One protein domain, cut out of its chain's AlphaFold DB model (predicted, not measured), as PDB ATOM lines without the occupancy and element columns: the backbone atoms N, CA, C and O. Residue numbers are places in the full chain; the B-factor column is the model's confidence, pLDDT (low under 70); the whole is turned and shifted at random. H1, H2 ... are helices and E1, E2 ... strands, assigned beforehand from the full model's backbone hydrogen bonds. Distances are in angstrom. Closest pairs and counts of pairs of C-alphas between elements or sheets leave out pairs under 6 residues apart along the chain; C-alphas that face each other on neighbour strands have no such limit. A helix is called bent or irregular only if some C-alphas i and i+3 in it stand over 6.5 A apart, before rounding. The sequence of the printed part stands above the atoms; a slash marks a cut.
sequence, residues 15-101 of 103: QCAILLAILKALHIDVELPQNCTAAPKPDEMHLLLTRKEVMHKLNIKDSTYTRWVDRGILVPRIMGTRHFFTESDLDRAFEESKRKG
ATOM      1  N   GLN A  15      64.234  99.351 108.996       56.59
ATOM      2  CA  GLN A  15      63.368  99.032 110.138       56.59
ATOM      3  C   GLN A  15      64.162  98.600 111.381       56.59
ATOM      4  O   GLN A  15      63.859  99.028 112.492       56.59
ATOM      5  N   CYS A  16      65.215  97.810 111.195       62.69
ATOM      6  CA  CYS A  16      66.104  97.336 112.246       62.69
ATOM      7  C   CYS A  16      66.912  98.496 112.838       62.69
ATOM      8  O   CYS A  16      67.071  98.577 114.050       62.69
ATOM      9  N   ALA A  17      67.394  99.418 111.997       68.56
ATOM     10  CA  ALA A  17      68.132 100.603 112.430       68.56
ATOM     11  C   ALA A  17      67.262 101.556 113.264       68.56
ATOM     12  O   ALA A  17      67.710 102.036 114.303       68.56
ATOM     13  N   ILE A  18      66.010 101.779 112.846       76.31
ATOM     14  CA  ILE A  18      65.041 102.591 113.595       76.31
ATOM     15  C   ILE A  18      64.713 101.927 114.937       76.31
ATOM     16  O   ILE A  18      64.795 102.579 115.976       76.31
ATOM     17  N   LEU A  19      64.407 100.625 114.939       74.69
ATOM     18  CA  LEU A  19      64.123  99.882 116.168       74.69
ATOM     19  C   LEU A  19      65.316  99.915 117.139       74.69
ATOM     20  O   LEU A  19      65.135 100.181 118.322       74.69
ATOM     21  N   LEU A  20      66.539  99.724 116.635       73.44
ATOM     22  CA  LEU A  20      67.773  99.821 117.423       73.44
ATOM     23  C   LEU A  20      67.969 101.215 118.028       73.44
ATOM     24  O   LEU A  20      68.388 101.319 119.178       73.44
ATOM     25  N   ALA A  21      67.679 102.283 117.281       76.19
ATOM     26  CA  ALA A  21      67.783 103.649 117.792       76.19
ATOM     27  C   ALA A  21      66.788 103.905 118.935       76.19
ATOM     28  O   ALA A  21      67.162 104.492 119.950       76.19
ATOM     29  N   ILE A  22      65.554 103.408 118.802       81.31
ATOM     30  CA  ILE A  22      64.518 103.520 119.838       81.31
ATOM     31  C   ILE A  22      64.917 102.730 121.091       81.31
ATOM     32  O   ILE A  22      64.875 103.270 122.192       81.31
ATOM     33  N   LEU A  23      65.351 101.477 120.935       79.44
ATOM     34  CA  LEU A  23      65.752 100.624 122.061       79.44
ATOM     35  C   LEU A  23      66.953 101.203 122.823       79.44
ATOM     36  O   LEU A  23      66.944 101.228 124.054       79.44
ATOM     37  N   LYS A  24      67.942 101.755 122.105       80.06
ATOM     38  CA  LYS A  24      69.082 102.460 122.712       80.06
ATOM     39  C   LYS A  24      68.664 103.714 123.473       80.06
ATOM     40  O   LYS A  24      69.173 103.949 124.562       80.06
ATOM     41  N   ALA A  25      67.735 104.502 122.932       82.25
ATOM     42  CA  ALA A  25      67.222 105.688 123.620       82.25
ATOM     43  C   ALA A  25      66.520 105.338 124.948       82.25
ATOM     44  O   ALA A  25      66.511 106.144 125.876       82.25
ATOM     45  N   LEU A  26      65.979 104.122 125.058       84.94
ATOM     46  CA  LEU A  26      65.318 103.605 126.256       84.94
ATOM     47  C   LEU A  26      66.254 102.841 127.213       84.94
ATOM     48  O   LEU A  26      65.765 102.312 128.206       84.94
ATOM     49  N   HIS A  27      67.567 102.794 126.953       80.31
ATOM     50  CA  HIS A  27      68.549 102.031 127.747       80.31
ATOM     51  C   HIS A  27      68.221 100.532 127.868       80.31
ATOM     52  O   HIS A  27      68.442  99.913 128.908       80.31
ATOM     53  N   ILE A  28      67.672  99.939 126.808       77.88
ATOM     54  CA  ILE A  28      67.398  98.502 126.750       77.88
ATOM     55  C   ILE A  28      68.518  97.842 125.945       77.88
ATOM     56  O   ILE A  28      68.595  98.015 124.725       77.88
ATOM     57  N   ASP A  29      69.369  97.069 126.618       63.94
ATOM     58  CA  ASP A  29      70.388  96.251 125.965       63.94
ATOM     59  C   ASP A  29      69.757  94.973 125.402       63.94
ATOM     60  O   ASP A  29      69.266  94.113 126.133       63.94
ATOM     61  N   VAL A  30      69.754  94.859 124.073       69.31
ATOM     62  CA  VAL A  30      69.273  93.675 123.355       69.31
ATOM     63  C   VAL A  30      70.380  93.180 122.434       69.31
ATOM     64  O   VAL A  30      70.798  93.892 121.517       69.31
ATOM     65  N   GLU A  31      70.825  91.942 122.637       57.88
ATOM     66  CA  GLU A  31      71.655  91.229 121.668       57.88
ATOM     67  C   GLU A  31      70.767  90.786 120.501       57.88
ATOM     68  O   GLU A  31      70.027  89.804 120.579       57.88
ATOM     69  N   LEU A  32      70.766  91.565 119.418       53.91
ATOM     70  CA  LEU A  32      69.961  91.244 118.244       53.91
ATOM     71  C   LEU A  32      70.658  90.142 117.421       53.91
ATOM     72  O   LEU A  32      71.840  90.301 117.096       53.91
ATOM     73  N   PRO A  33      69.961  89.066 117.010       50.75
ATOM     74  CA  PRO A  33      70.522  88.110 116.063       50.75
ATOM     75  C   PRO A  33      70.933  88.828 114.764       50.75
ATOM     76  O   PRO A  33      70.182  89.628 114.202       50.75
ATOM     77  N   GLN A  34      72.159  88.554 114.297       53.50
ATOM     78  CA  GLN A  34      72.836  89.217 113.162       53.50
ATOM     79  C   GLN A  34      72.095  89.079 111.820       53.50
ATOM     80  O   GLN A  34      72.404  89.739 110.831       53.50
ATOM     81  N   ASN A  35      71.084  88.228 111.786       51.62
ATOM     82  CA  ASN A  35      70.273  87.848 110.653       51.62
ATOM     83  C   ASN A  35      68.908  88.536 110.740       51.62
ATOM     84  O   ASN A  35      67.850  87.908 110.757       51.62
ATOM     85  N   CYS A  36      68.948  89.868 110.704       47.66
ATOM     86  CA  CYS A  36      67.860  90.667 110.152       47.66
ATOM     87  C   CYS A  36      67.709  90.235 108.691       47.66
ATOM     88  O   CYS A  36      68.450  90.715 107.834       47.66
ATOM     89  N   THR A  37      66.892  89.212 108.441       52.41
ATOM     90  CA  THR A  37      66.979  88.420 107.214       52.41
ATOM     91  C   THR A  37      66.772  89.347 106.026       52.41
ATOM     92  O   THR A  37      65.701  89.932 105.862       52.41
ATOM     93  N   ALA A  38      67.836  89.519 105.240       51.47
ATOM     94  CA  ALA A  38      67.768  90.150 103.938       51.47
ATOM     95  C   ALA A  38      66.573  89.560 103.182       51.47
ATOM     96  O   ALA A  38      66.264  88.376 103.349       51.47
ATOM     97  N   ALA A  39      65.887  90.381 102.383       51.59
ATOM     98  CA  ALA A  39      64.882  89.867 101.462       51.59
ATOM     99  C   ALA A  39      65.467  88.626 100.758       51.59
ATOM    100  O   ALA A  39      66.628  88.698 100.334       51.59
ATOM    101  N   PRO A  40      64.733  87.496 100.721       53.34
ATOM    102  CA  PRO A  40      65.272  86.245 100.205       53.34
ATOM    103  C   PRO A  40      65.852  86.502  98.821       53.34
ATOM    104  O   PRO A  40      65.229  87.185  97.997       53.34
ATOM    105  N   LYS A  41      67.075  86.019  98.587       57.28
ATOM    106  CA  LYS A  41      67.694  86.139  97.263       57.28
ATOM    107  C   LYS A  41      66.755  85.464  96.253       57.28
ATOM    108  O   LYS A  41      66.091  84.497  96.616       57.28
ATOM    109  N   PRO A  42      66.671  85.930  94.997       56.66
ATOM    110  CA  PRO A  42      65.739  85.362  94.019       56.66
ATOM    111  C   PRO A  42      65.899  83.839  93.832       56.66
ATOM    112  O   PRO A  42      64.918  83.158  93.560       56.66
ATOM    113  N   ASP A  43      67.097  83.298  94.072       57.06
ATOM    114  CA  ASP A  43      67.398  81.857  94.047       57.06
ATOM    115  C   ASP A  43      66.760  81.064  95.217       57.06
ATOM    116  O   ASP A  43      66.444  79.884  95.105       57.06
ATOM    117  N   GLU A  44      66.465  81.725  96.340       54.62
ATOM    118  CA  GLU A  44      65.848  81.123  97.532       54.62
ATOM    119  C   GLU A  44      64.310  81.085  97.449       54.62
ATOM    120  O   GLU A  44      63.654  80.480  98.297       54.62
ATOM    121  N   MET A  45      63.699  81.692  96.421       56.75
ATOM    122  CA  MET A  45      62.241  81.667  96.240       56.75
ATOM    123  C   MET A  45      61.703  80.254  95.985       56.75
ATOM    124  O   MET A  45      60.563  79.966  96.349       56.75
ATOM    125  N   HIS A  46      62.521  79.361  95.419       60.22
ATOM    126  CA  HIS A  46      62.175  77.950  95.231       60.22
ATOM    127  C   HIS A  46      62.046  77.169  96.548       60.22
ATOM    128  O   HIS A  46      61.480  76.080  96.555       60.22
ATOM    129  N   LEU A  47      62.533  77.722  97.663       71.56
ATOM    130  CA  LEU A  47      62.483  77.093  98.986       71.56
ATOM    131  C   LEU A  47      61.260  77.532  99.808       71.56
ATOM    132  O   LEU A  47      61.073  77.064 100.933       71.56
ATOM    133  N   LEU A  48      60.431  78.436  99.273       84.19
ATOM    134  CA  LEU A  48      59.245  78.930  99.960       84.19
ATOM    135  C   LEU A  48      58.055  77.994  99.754       84.19
ATOM    136  O   LEU A  48      57.577  77.789  98.642       84.19
ATOM    137  N   LEU A  49      57.522  77.498 100.863       89.50
ATOM    138  CA  LEU A  49      56.338  76.658 100.918       89.50
ATOM    139  C   LEU A  49      55.080  77.522 101.002       89.50
ATOM    140  O   LEU A  49      54.958  78.428 101.830       89.50
ATOM    141  N   THR A  50      54.103  77.206 100.167       92.25
ATOM    142  CA  THR A  50      52.768  77.803 100.195       92.25
ATOM    143  C   THR A  50      51.915  77.218 101.322       92.25
ATOM    144  O   THR A  50      52.164  76.123 101.829       92.25
ATOM    145  N   ARG A  51      50.810  77.897 101.668       92.12
ATOM    146  CA  ARG A  51      49.788  77.378 102.607       92.12
ATOM    147  C   ARG A  51      49.395  75.922 102.324       92.12
ATOM    148  O   ARG A  51      49.276  75.138 103.261       92.12
ATOM    149  N   LYS A  52      49.174  75.559 101.055       92.25
ATOM    150  CA  LYS A  52      48.761  74.196 100.676       92.25
ATOM    151  C   LYS A  52      49.851  73.172 100.981       92.25
ATOM    152  O   LYS A  52      49.551  72.132 101.561       92.25
ATOM    153  N   GLU A  53      51.096  73.485 100.643       92.38
ATOM    154  CA  GLU A  53      52.241  72.605 100.887       92.38
ATOM    155  C   GLU A  53      52.517  72.441 102.380       92.38
ATOM    156  O   GLU A  53      52.720  71.322 102.841       92.38
ATOM    157  N   VAL A  54      52.425  73.524 103.158       92.69
ATOM    158  CA  VAL A  54      52.571  73.472 104.620       92.69
ATOM    159  C   VAL A  54      51.500  72.595 105.261       92.69
ATOM    160  O   VAL A  54      51.821  71.743 106.089       92.69
ATOM    161  N   MET A  55      50.232  72.751 104.867       92.81
ATOM    162  CA  MET A  55      49.153  71.899 105.378       92.81
ATOM    163  C   MET A  55      49.371  70.425 105.034       92.81
ATOM    164  O   MET A  55      49.098  69.563 105.867       92.81
ATOM    165  N   HIS A  56      49.880  70.142 103.833       92.31
ATOM    166  CA  HIS A  56      50.197  68.784 103.408       92.31
ATOM    167  C   HIS A  56      51.369  68.194 104.207       92.31
ATOM    168  O   HIS A  56      51.222  67.111 104.769       92.31
ATOM    169  N   LYS A  57      52.487  68.924 104.339       90.94
ATOM    170  CA  LYS A  57      53.671  68.487 105.104       90.94
ATOM    171  C   LYS A  57      53.355  68.228 106.578       90.94
ATOM    172  O   LYS A  57      53.778  67.219 107.127       90.94
ATOM    173  N   LEU A  58      52.594  69.122 107.208       89.12
ATOM    174  CA  LEU A  58      52.192  68.982 108.613       89.12
ATOM    175  C   LEU A  58      50.991  68.041 108.797       89.12
ATOM    176  O   LEU A  58      50.591  67.772 109.927       89.12
ATOM    177  N   ASN A  59      50.392  67.560 107.703       90.69
ATOM    178  CA  ASN A  59      49.172  66.755 107.700       90.69
ATOM    179  C   ASN A  59      48.051  67.365 108.573       90.69
ATOM    180  O   ASN A  59      47.412  66.700 109.398       90.69
ATOM    181  N   ILE A  60      47.825  68.670 108.410       90.31
ATOM    182  CA  ILE A  60      46.820  69.432 109.155       90.31
ATOM    183  C   ILE A  60      45.700  69.925 108.244       90.31
ATOM    184  O   ILE A  60      45.885  70.209 107.065       90.31
ATOM    185  N   LYS A  61      44.506  70.059 108.825       92.56
ATOM    186  CA  LYS A  61      43.351  70.667 108.154       92.56
ATOM    187  C   LYS A  61      43.440  72.191 108.210       92.56
ATOM    188  O   LYS A  61      44.055  72.746 109.122       92.56
ATOM    189  N   ASP A  62      42.710  72.847 107.315       93.81
ATOM    190  CA  ASP A  62      42.637  74.308 107.204       93.81
ATOM    191  C   ASP A  62      42.309  75.014 108.533       93.81
ATOM    192  O   ASP A  62      42.984  75.958 108.935       93.81
ATOM    193  N   SER A  63      41.355  74.478 109.300       93.56
ATOM    194  CA  SER A  63      40.995  75.018 110.617       93.56
ATOM    195  C   SER A  63      42.143  74.968 111.629       93.56
ATOM    196  O   SER A  63      42.271  75.843 112.483       93.56
ATOM    197  N   THR A  64      43.000  73.944 111.546       93.25
ATOM    198  CA  THR A  64      44.184  73.841 112.405       93.25
ATOM    199  C   THR A  64      45.257  74.816 111.951       93.25
ATOM    200  O   THR A  64      45.859  75.452 112.810       93.25
ATOM    201  N   TYR A  65      45.441  74.971 110.638       94.12
ATOM    202  CA  TYR A  65      46.353  75.953 110.064       94.12
ATOM    203  C   TYR A  65      46.011  77.372 110.527       94.12
ATOM    204  O   TYR A  65      46.851  78.014 111.150       94.12
ATOM    205  N   THR A  66      44.771  77.824 110.318       93.25
ATOM    206  CA  THR A  66      44.331  79.176 110.705       93.25
ATOM    207  C   THR A  66      44.543  79.409 112.201       93.25
ATOM    208  O   THR A  66      45.230  80.346 112.591       93.25
ATOM    209  N   ARG A  67      44.118  78.461 113.048       93.12
ATOM    210  CA  ARG A  67      44.334  78.541 114.500       93.12
ATOM    211  C   ARG A  67      45.816  78.580 114.891       93.12
ATOM    212  O   ARG A  67      46.158  79.147 115.923       93.12
ATOM    213  N   TRP A  68      46.693  77.897 114.158       93.50
ATOM    214  CA  TRP A  68      48.133  77.904 114.429       93.50
ATOM    215  C   TRP A  68      48.789  79.211 114.007       93.50
ATOM    216  O   TRP A  68      49.708  79.643 114.695       93.50
ATOM    217  N   VAL A  69      48.296  79.848 112.945       92.50
ATOM    218  CA  VAL A  69      48.693  81.210 112.576       92.50
ATOM    219  C   VAL A  69      48.233  82.202 113.646       92.50
ATOM    220  O   VAL A  69      49.059  82.939 114.171       92.50
ATOM    221  N   ASP A  70      46.969  82.137 114.075       91.69
ATOM    222  CA  ASP A  70      46.418  83.045 115.098       91.69
ATOM    223  C   ASP A  70      47.138  82.924 116.450       91.69
ATOM    224  O   ASP A  70      47.314  83.900 117.173       91.69
ATOM    225  N   ARG A  71      47.573  81.709 116.806       89.75
ATOM    226  CA  ARG A  71      48.346  81.437 118.031       89.75
ATOM    227  C   ARG A  71      49.839  81.721 117.882       89.75
ATOM    228  O   ARG A  71      50.586  81.484 118.827       89.75
ATOM    229  N   GLY A  72      50.281  82.134 116.698       89.56
ATOM    230  CA  GLY A  72      51.684  82.372 116.396       89.56
ATOM    231  C   GLY A  72      52.552  81.119 116.476       89.56
ATOM    232  O   GLY A  72      53.743  81.261 116.707       89.56
ATOM    233  N   ILE A  73      51.993  79.912 116.313       90.00
ATOM    234  CA  ILE A  73      52.749  78.651 116.180       90.00
ATOM    235  C   ILE A  73      53.369  78.586 114.780       90.00
ATOM    236  O   ILE A  73      54.563  78.322 114.648       90.00
ATOM    237  N   LEU A  74      52.565  78.895 113.759       92.44
ATOM    238  CA  LEU A  74      53.006  79.120 112.384       92.44
ATOM    239  C   LEU A  74      53.126  80.622 112.145       92.44
ATOM    240  O   LEU A  74      52.175  81.356 112.399       92.44
ATOM    241  N   VAL A  75      54.268  81.074 111.632       90.25
ATOM    242  CA  VAL A  75      54.504  82.496 111.351       90.25
ATOM    243  C   VAL A  75      54.722  82.658 109.849       90.25
ATOM    244  O   VAL A  75      55.824  82.409 109.369       90.25
ATOM    245  N   PRO A  76      53.673  82.999 109.080       89.62
ATOM    246  CA  PRO A  76      53.809  83.187 107.646       89.62
ATOM    247  C   PRO A  76      54.585  84.461 107.329       89.62
ATOM    248  O   PRO A  76      54.353  85.521 107.910       89.62
ATOM    249  N   ARG A  77      55.417  84.384 106.296       88.00
ATOM    250  CA  ARG A  77      55.911  85.550 105.566       88.00
ATOM    251  C   ARG A  77      54.827  85.966 104.579       88.00
ATOM    252  O   ARG A  77      54.459  85.201 103.685       88.00
ATOM    253  N   ILE A  78      54.273  87.158 104.770       86.56
ATOM    254  CA  ILE A  78      53.178  87.668 103.942       86.56
ATOM    255  C   ILE A  78      53.772  88.379 102.726       86.56
ATOM    256  O   ILE A  78      54.464  89.383 102.870       86.56
ATOM    257  N   MET A  79      53.485  87.864 101.530       83.06
ATOM    258  CA  MET A  79      53.825  88.508 100.257       83.06
ATOM    259  C   MET A  79      52.525  88.776  99.494       83.06
ATOM    260  O   MET A  79      51.891  87.859  98.959       83.06
ATOM    261  N   GLY A  80      52.087  90.037  99.495       85.69
ATOM    262  CA  GLY A  80      50.758  90.418  99.015       85.69
ATOM    263  C   GLY A  80      49.657  89.792  99.876       85.69
ATOM    264  O   GLY A  80      49.615  90.000 101.082       85.69
ATOM    265  N   THR A  81      48.774  89.003  99.263       85.56
ATOM    266  CA  THR A  81      47.676  88.293  99.951       85.56
ATOM    267  C   THR A  81      48.005  86.835 100.287       85.56
ATOM    268  O   THR A  81      47.137  86.089 100.740       85.56
ATOM    269  N   ARG A  82      49.241  86.389 100.023       86.88
ATOM    270  CA  ARG A  82      49.641  84.981 100.139       86.88
ATOM    271  C   ARG A  82      50.596  84.761 101.306       86.88
ATOM    272  O   ARG A  82      51.438  85.602 101.612       86.88
ATOM    273  N   HIS A  83      50.459  83.592 101.928       90.00
ATOM    274  CA  HIS A  83      51.322  83.124 103.007       90.00
ATOM    275  C   HIS A  83      52.414  82.213 102.450       90.00
ATOM    276  O   HIS A  83      52.101  81.229 101.766       90.00
ATOM    277  N   PHE A  84      53.658  82.523 102.799       90.44
ATOM    278  CA  PHE A  84      54.844  81.744 102.465       90.44
ATOM    279  C   PHE A  84      55.613  81.363 103.729       90.44
ATOM    280  O   PHE A  84      55.578  82.090 104.720       90.44
ATOM    281  N   PHE A  85      56.300  80.229 103.689       89.12
ATOM    282  CA  PHE A  85      57.054  79.682 104.816       89.12
ATOM    283  C   PHE A  85      58.383  79.121 104.327       89.12
ATOM    284  O   PHE A  85      58.428  78.529 103.253       89.12
ATOM    285  N   THR A  86      59.445  79.250 105.112       88.56
ATOM    286  CA  THR A  86      60.648  78.425 104.930       88.56
ATOM    287  C   THR A  86      60.512  77.130 105.731       88.56
ATOM    288  O   THR A  86      59.639  77.011 106.591       88.56
ATOM    289  N   GLU A  87      61.373  76.139 105.484       84.75
ATOM    290  CA  GLU A  87      61.349  74.902 106.281       84.75
ATOM    291  C   GLU A  87      61.619  75.161 107.769       84.75
ATOM    292  O   GLU A  87      60.914  74.614 108.612       84.75
ATOM    293  N   SER A  88      62.537  76.079 108.081       83.12
ATOM    294  CA  SER A  88      62.835  76.503 109.455       83.12
ATOM    295  C   SER A  88      61.622  77.087 110.188       83.12
ATOM    296  O   SER A  88      61.500  76.959 111.402       83.12
ATOM    297  N   ASP A  89      60.689  77.720 109.462       84.62
ATOM    298  CA  ASP A  89      59.472  78.283 110.057       84.62
ATOM    299  C   ASP A  89      58.510  77.169 110.540       84.62
ATOM    300  O   ASP A  89      57.586  77.430 111.318       84.62
ATOM    301  N   LEU A  90      58.710  75.919 110.091       89.31
ATOM    302  CA  LEU A  90      57.871  74.766 110.429       89.31
ATOM    303  C   LEU A  90      58.378  73.953 111.625       89.31
ATOM    304  O   LEU A  90      57.592  73.178 112.170       89.31
ATOM    305  N   ASP A  91      59.623  74.127 112.076       87.50
ATOM    306  CA  ASP A  91      60.224  73.304 113.141       87.50
ATOM    307  C   ASP A  91      59.379  73.310 114.420       87.50
ATOM    308  O   ASP A  91      58.968  72.266 114.935       87.50
ATOM    309  N   ARG A  92      58.976  74.503 114.864       86.62
ATOM    310  CA  ARG A  92      58.095  74.662 116.028       86.62
ATOM    311  C   ARG A  92      56.713  74.034 115.814       86.62
ATOM    312  O   ARG A  92      56.086  73.548 116.755       86.62
ATOM    313  N   ALA A  93      56.210  74.046 114.581       87.50
ATOM    314  CA  ALA A  93      54.932  73.429 114.241       87.50
ATOM    315  C   ALA A  93      55.020  71.892 114.266       87.50
ATOM    316  O   ALA A  93      54.069  71.235 114.698       87.50
ATOM    317  N   PHE A  94      56.165  71.319 113.877       87.88
ATOM    318  CA  PHE A  94      56.443  69.890 114.027       87.88
ATOM    319  C   PHE A  94      56.532  69.476 115.496       87.88
ATOM    320  O   PHE A  94      55.916  68.483 115.883       87.88
ATOM    321  N   GLU A  95      57.235  70.242 116.329       88.19
ATOM    322  CA  GLU A  95      57.304  69.989 117.775       88.19
ATOM    323  C   GLU A  95      55.916  70.013 118.424       88.19
ATOM    324  O   GLU A  95      55.550  69.104 119.173       88.19
ATOM    325  N   GLU A  96      55.096  71.008 118.083       85.06
ATOM    326  CA  GLU A  96      53.733  71.119 118.602       85.06
ATOM    327  C   GLU A  96      52.819  69.988 118.090       85.06
ATOM    328  O   GLU A  96      51.923  69.540 118.819       85.06
ATOM    329  N   SER A  97      53.041  69.486 116.868       81.25
ATOM    330  CA  SER A  97      52.339  68.306 116.340       81.25
ATOM    331  C   SER A  97      52.693  67.040 117.121       81.25
ATOM    332  O   SER A  97      51.788  66.331 117.581       81.25
ATOM    333  N   LYS A  98      53.995  66.813 117.359       82.75
ATOM    334  CA  LYS A  98      54.511  65.696 118.165       82.75
ATOM    335  C   LYS A  98      53.953  65.734 119.584       82.75
ATOM    336  O   LYS A  98      53.415  64.738 120.062       82.75
ATOM    337  N   ARG A  99      53.979  66.904 120.235       79.50
ATOM    338  CA  ARG A  99      53.452  67.099 121.599       79.50
ATOM    339  C   ARG A  99      51.965  66.756 121.717       79.50
ATOM    340  O   ARG A  99      51.517  66.281 122.756       79.50
ATOM    341  N   LYS A 100      51.185  66.994 120.659       77.19
ATOM    342  CA  LYS A 100      49.749  66.674 120.606       77.19
ATOM    343  C   LYS A 100      49.445  65.236 120.183       77.19
ATOM    344  O   LYS A 100      48.272  64.904 120.024       77.19
ATOM    345  N   GLY A 101      50.465  64.397 119.988       68.44
ATOM    346  CA  GLY A 101      50.303  63.004 119.572       68.44
ATOM    347  C   GLY A 101      49.839  62.842 118.123       68.44
ATOM    348  O   GLY A 101      49.369  61.773 117.740       68.44
TER     349      GLY A 101
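AT A GLANCE: This is residues 15 to 101 of the 103 residues of the protein "Helix-turn-helix domain-containing protein" of Sphingobacterium sp. SGR-19 (UniProt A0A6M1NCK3). A short hairpin of two strands, E1 and E2, and three helices, H3, H4 and H5, make a small, loosely gathered body, with H3 near E2, H4 and H5. The short helix H2 sits at the edge of this body, and beyond it a long bare stretch, residues 26 to 41, leads out to H1, a helix well away from the rest. The printed part has 87 residues with five named helices and two named strands, in the order H1 H2 H3 H4 E1 E2 H5; the sheet is E1 - E2, antiparallel, and the class is mostly helix. The whole is loose, with a radius of gyration of the C-alphas of 16.0 A and spans of 45 by 33 by 21 A.

IN THESE COORDINATES: Strand E1 is residues 77 to 79, 6.4 A long, and E2 is residues 82 to 85, 10.2 A long. H3 is residues 51 to 57, 10.0 A, and H4 is residues 62 to 70, 12.4 A. H5, residues 87 to 99, is the longest helix at 18.9 A and ends at C-alpha 99 (53.452, 67.099, 121.599); it is irregular, with C-alphas 89 and 92 7.1 A apart. H2, residues 42 to 47, 10.2 A long, is only just irregular, with C-alphas 43 and 46 6.6 A apart. H1, residues 15 to 25, is 15.5 A long and begins at C-alpha 15 (63.368, 99.032, 110.138).

HOW THE PARTS SIT: E1 and E2 form a hairpin with 144 degrees between their directions; N 77 and O 84 are 2.8 A apart and N 84 and O 77 2.9 A, both within hydrogen-bond range. Residues 49 to 50 pair briefly with residues 84 to 85 of E2, antiparallel. H3 and E2 have 5 pairs of C-alphas within 8 A, the closest those of Arg 51 and His 83 at 6.0 A. H3 and H4 are close but not clearly touching, the closest C-alphas being those of Met 55 and Tyr 65 at 6.8 A; at 73 degrees they are only just about perpendicular. H3 and H5 are close but not clearly touching, Val 54 to Leu 90 being the closest C-alphas at 8.0 A, with a steep tilt of 55 degrees, the same way. H2 and H5 are close but not clearly touching, with the C-alphas of Leu 47 and Glu 87 closest at 7.7 A. H1 is apart from each of the other named elements. Every O i to N i+4 pair is within hydrogen-bond range in H1, H3 and H4; in H5 it is 6 of 9, and in H2 0 of 2, beside 2 of 3 O i to N i+3 pairs.

THE WHOLE: The two C-alphas farthest apart, those of Ala 25 and Gly 101, are 46.1 A from each other. The printed part has no cut. The link from H1 to H2, 16 residues, is long, and residues 21 to 27, of which 21 to 25 belong to H1, stand free. The mean pLDDT of the printed part is 79.4; residues 15 to 17, 29 to 46 and 101 are under 70.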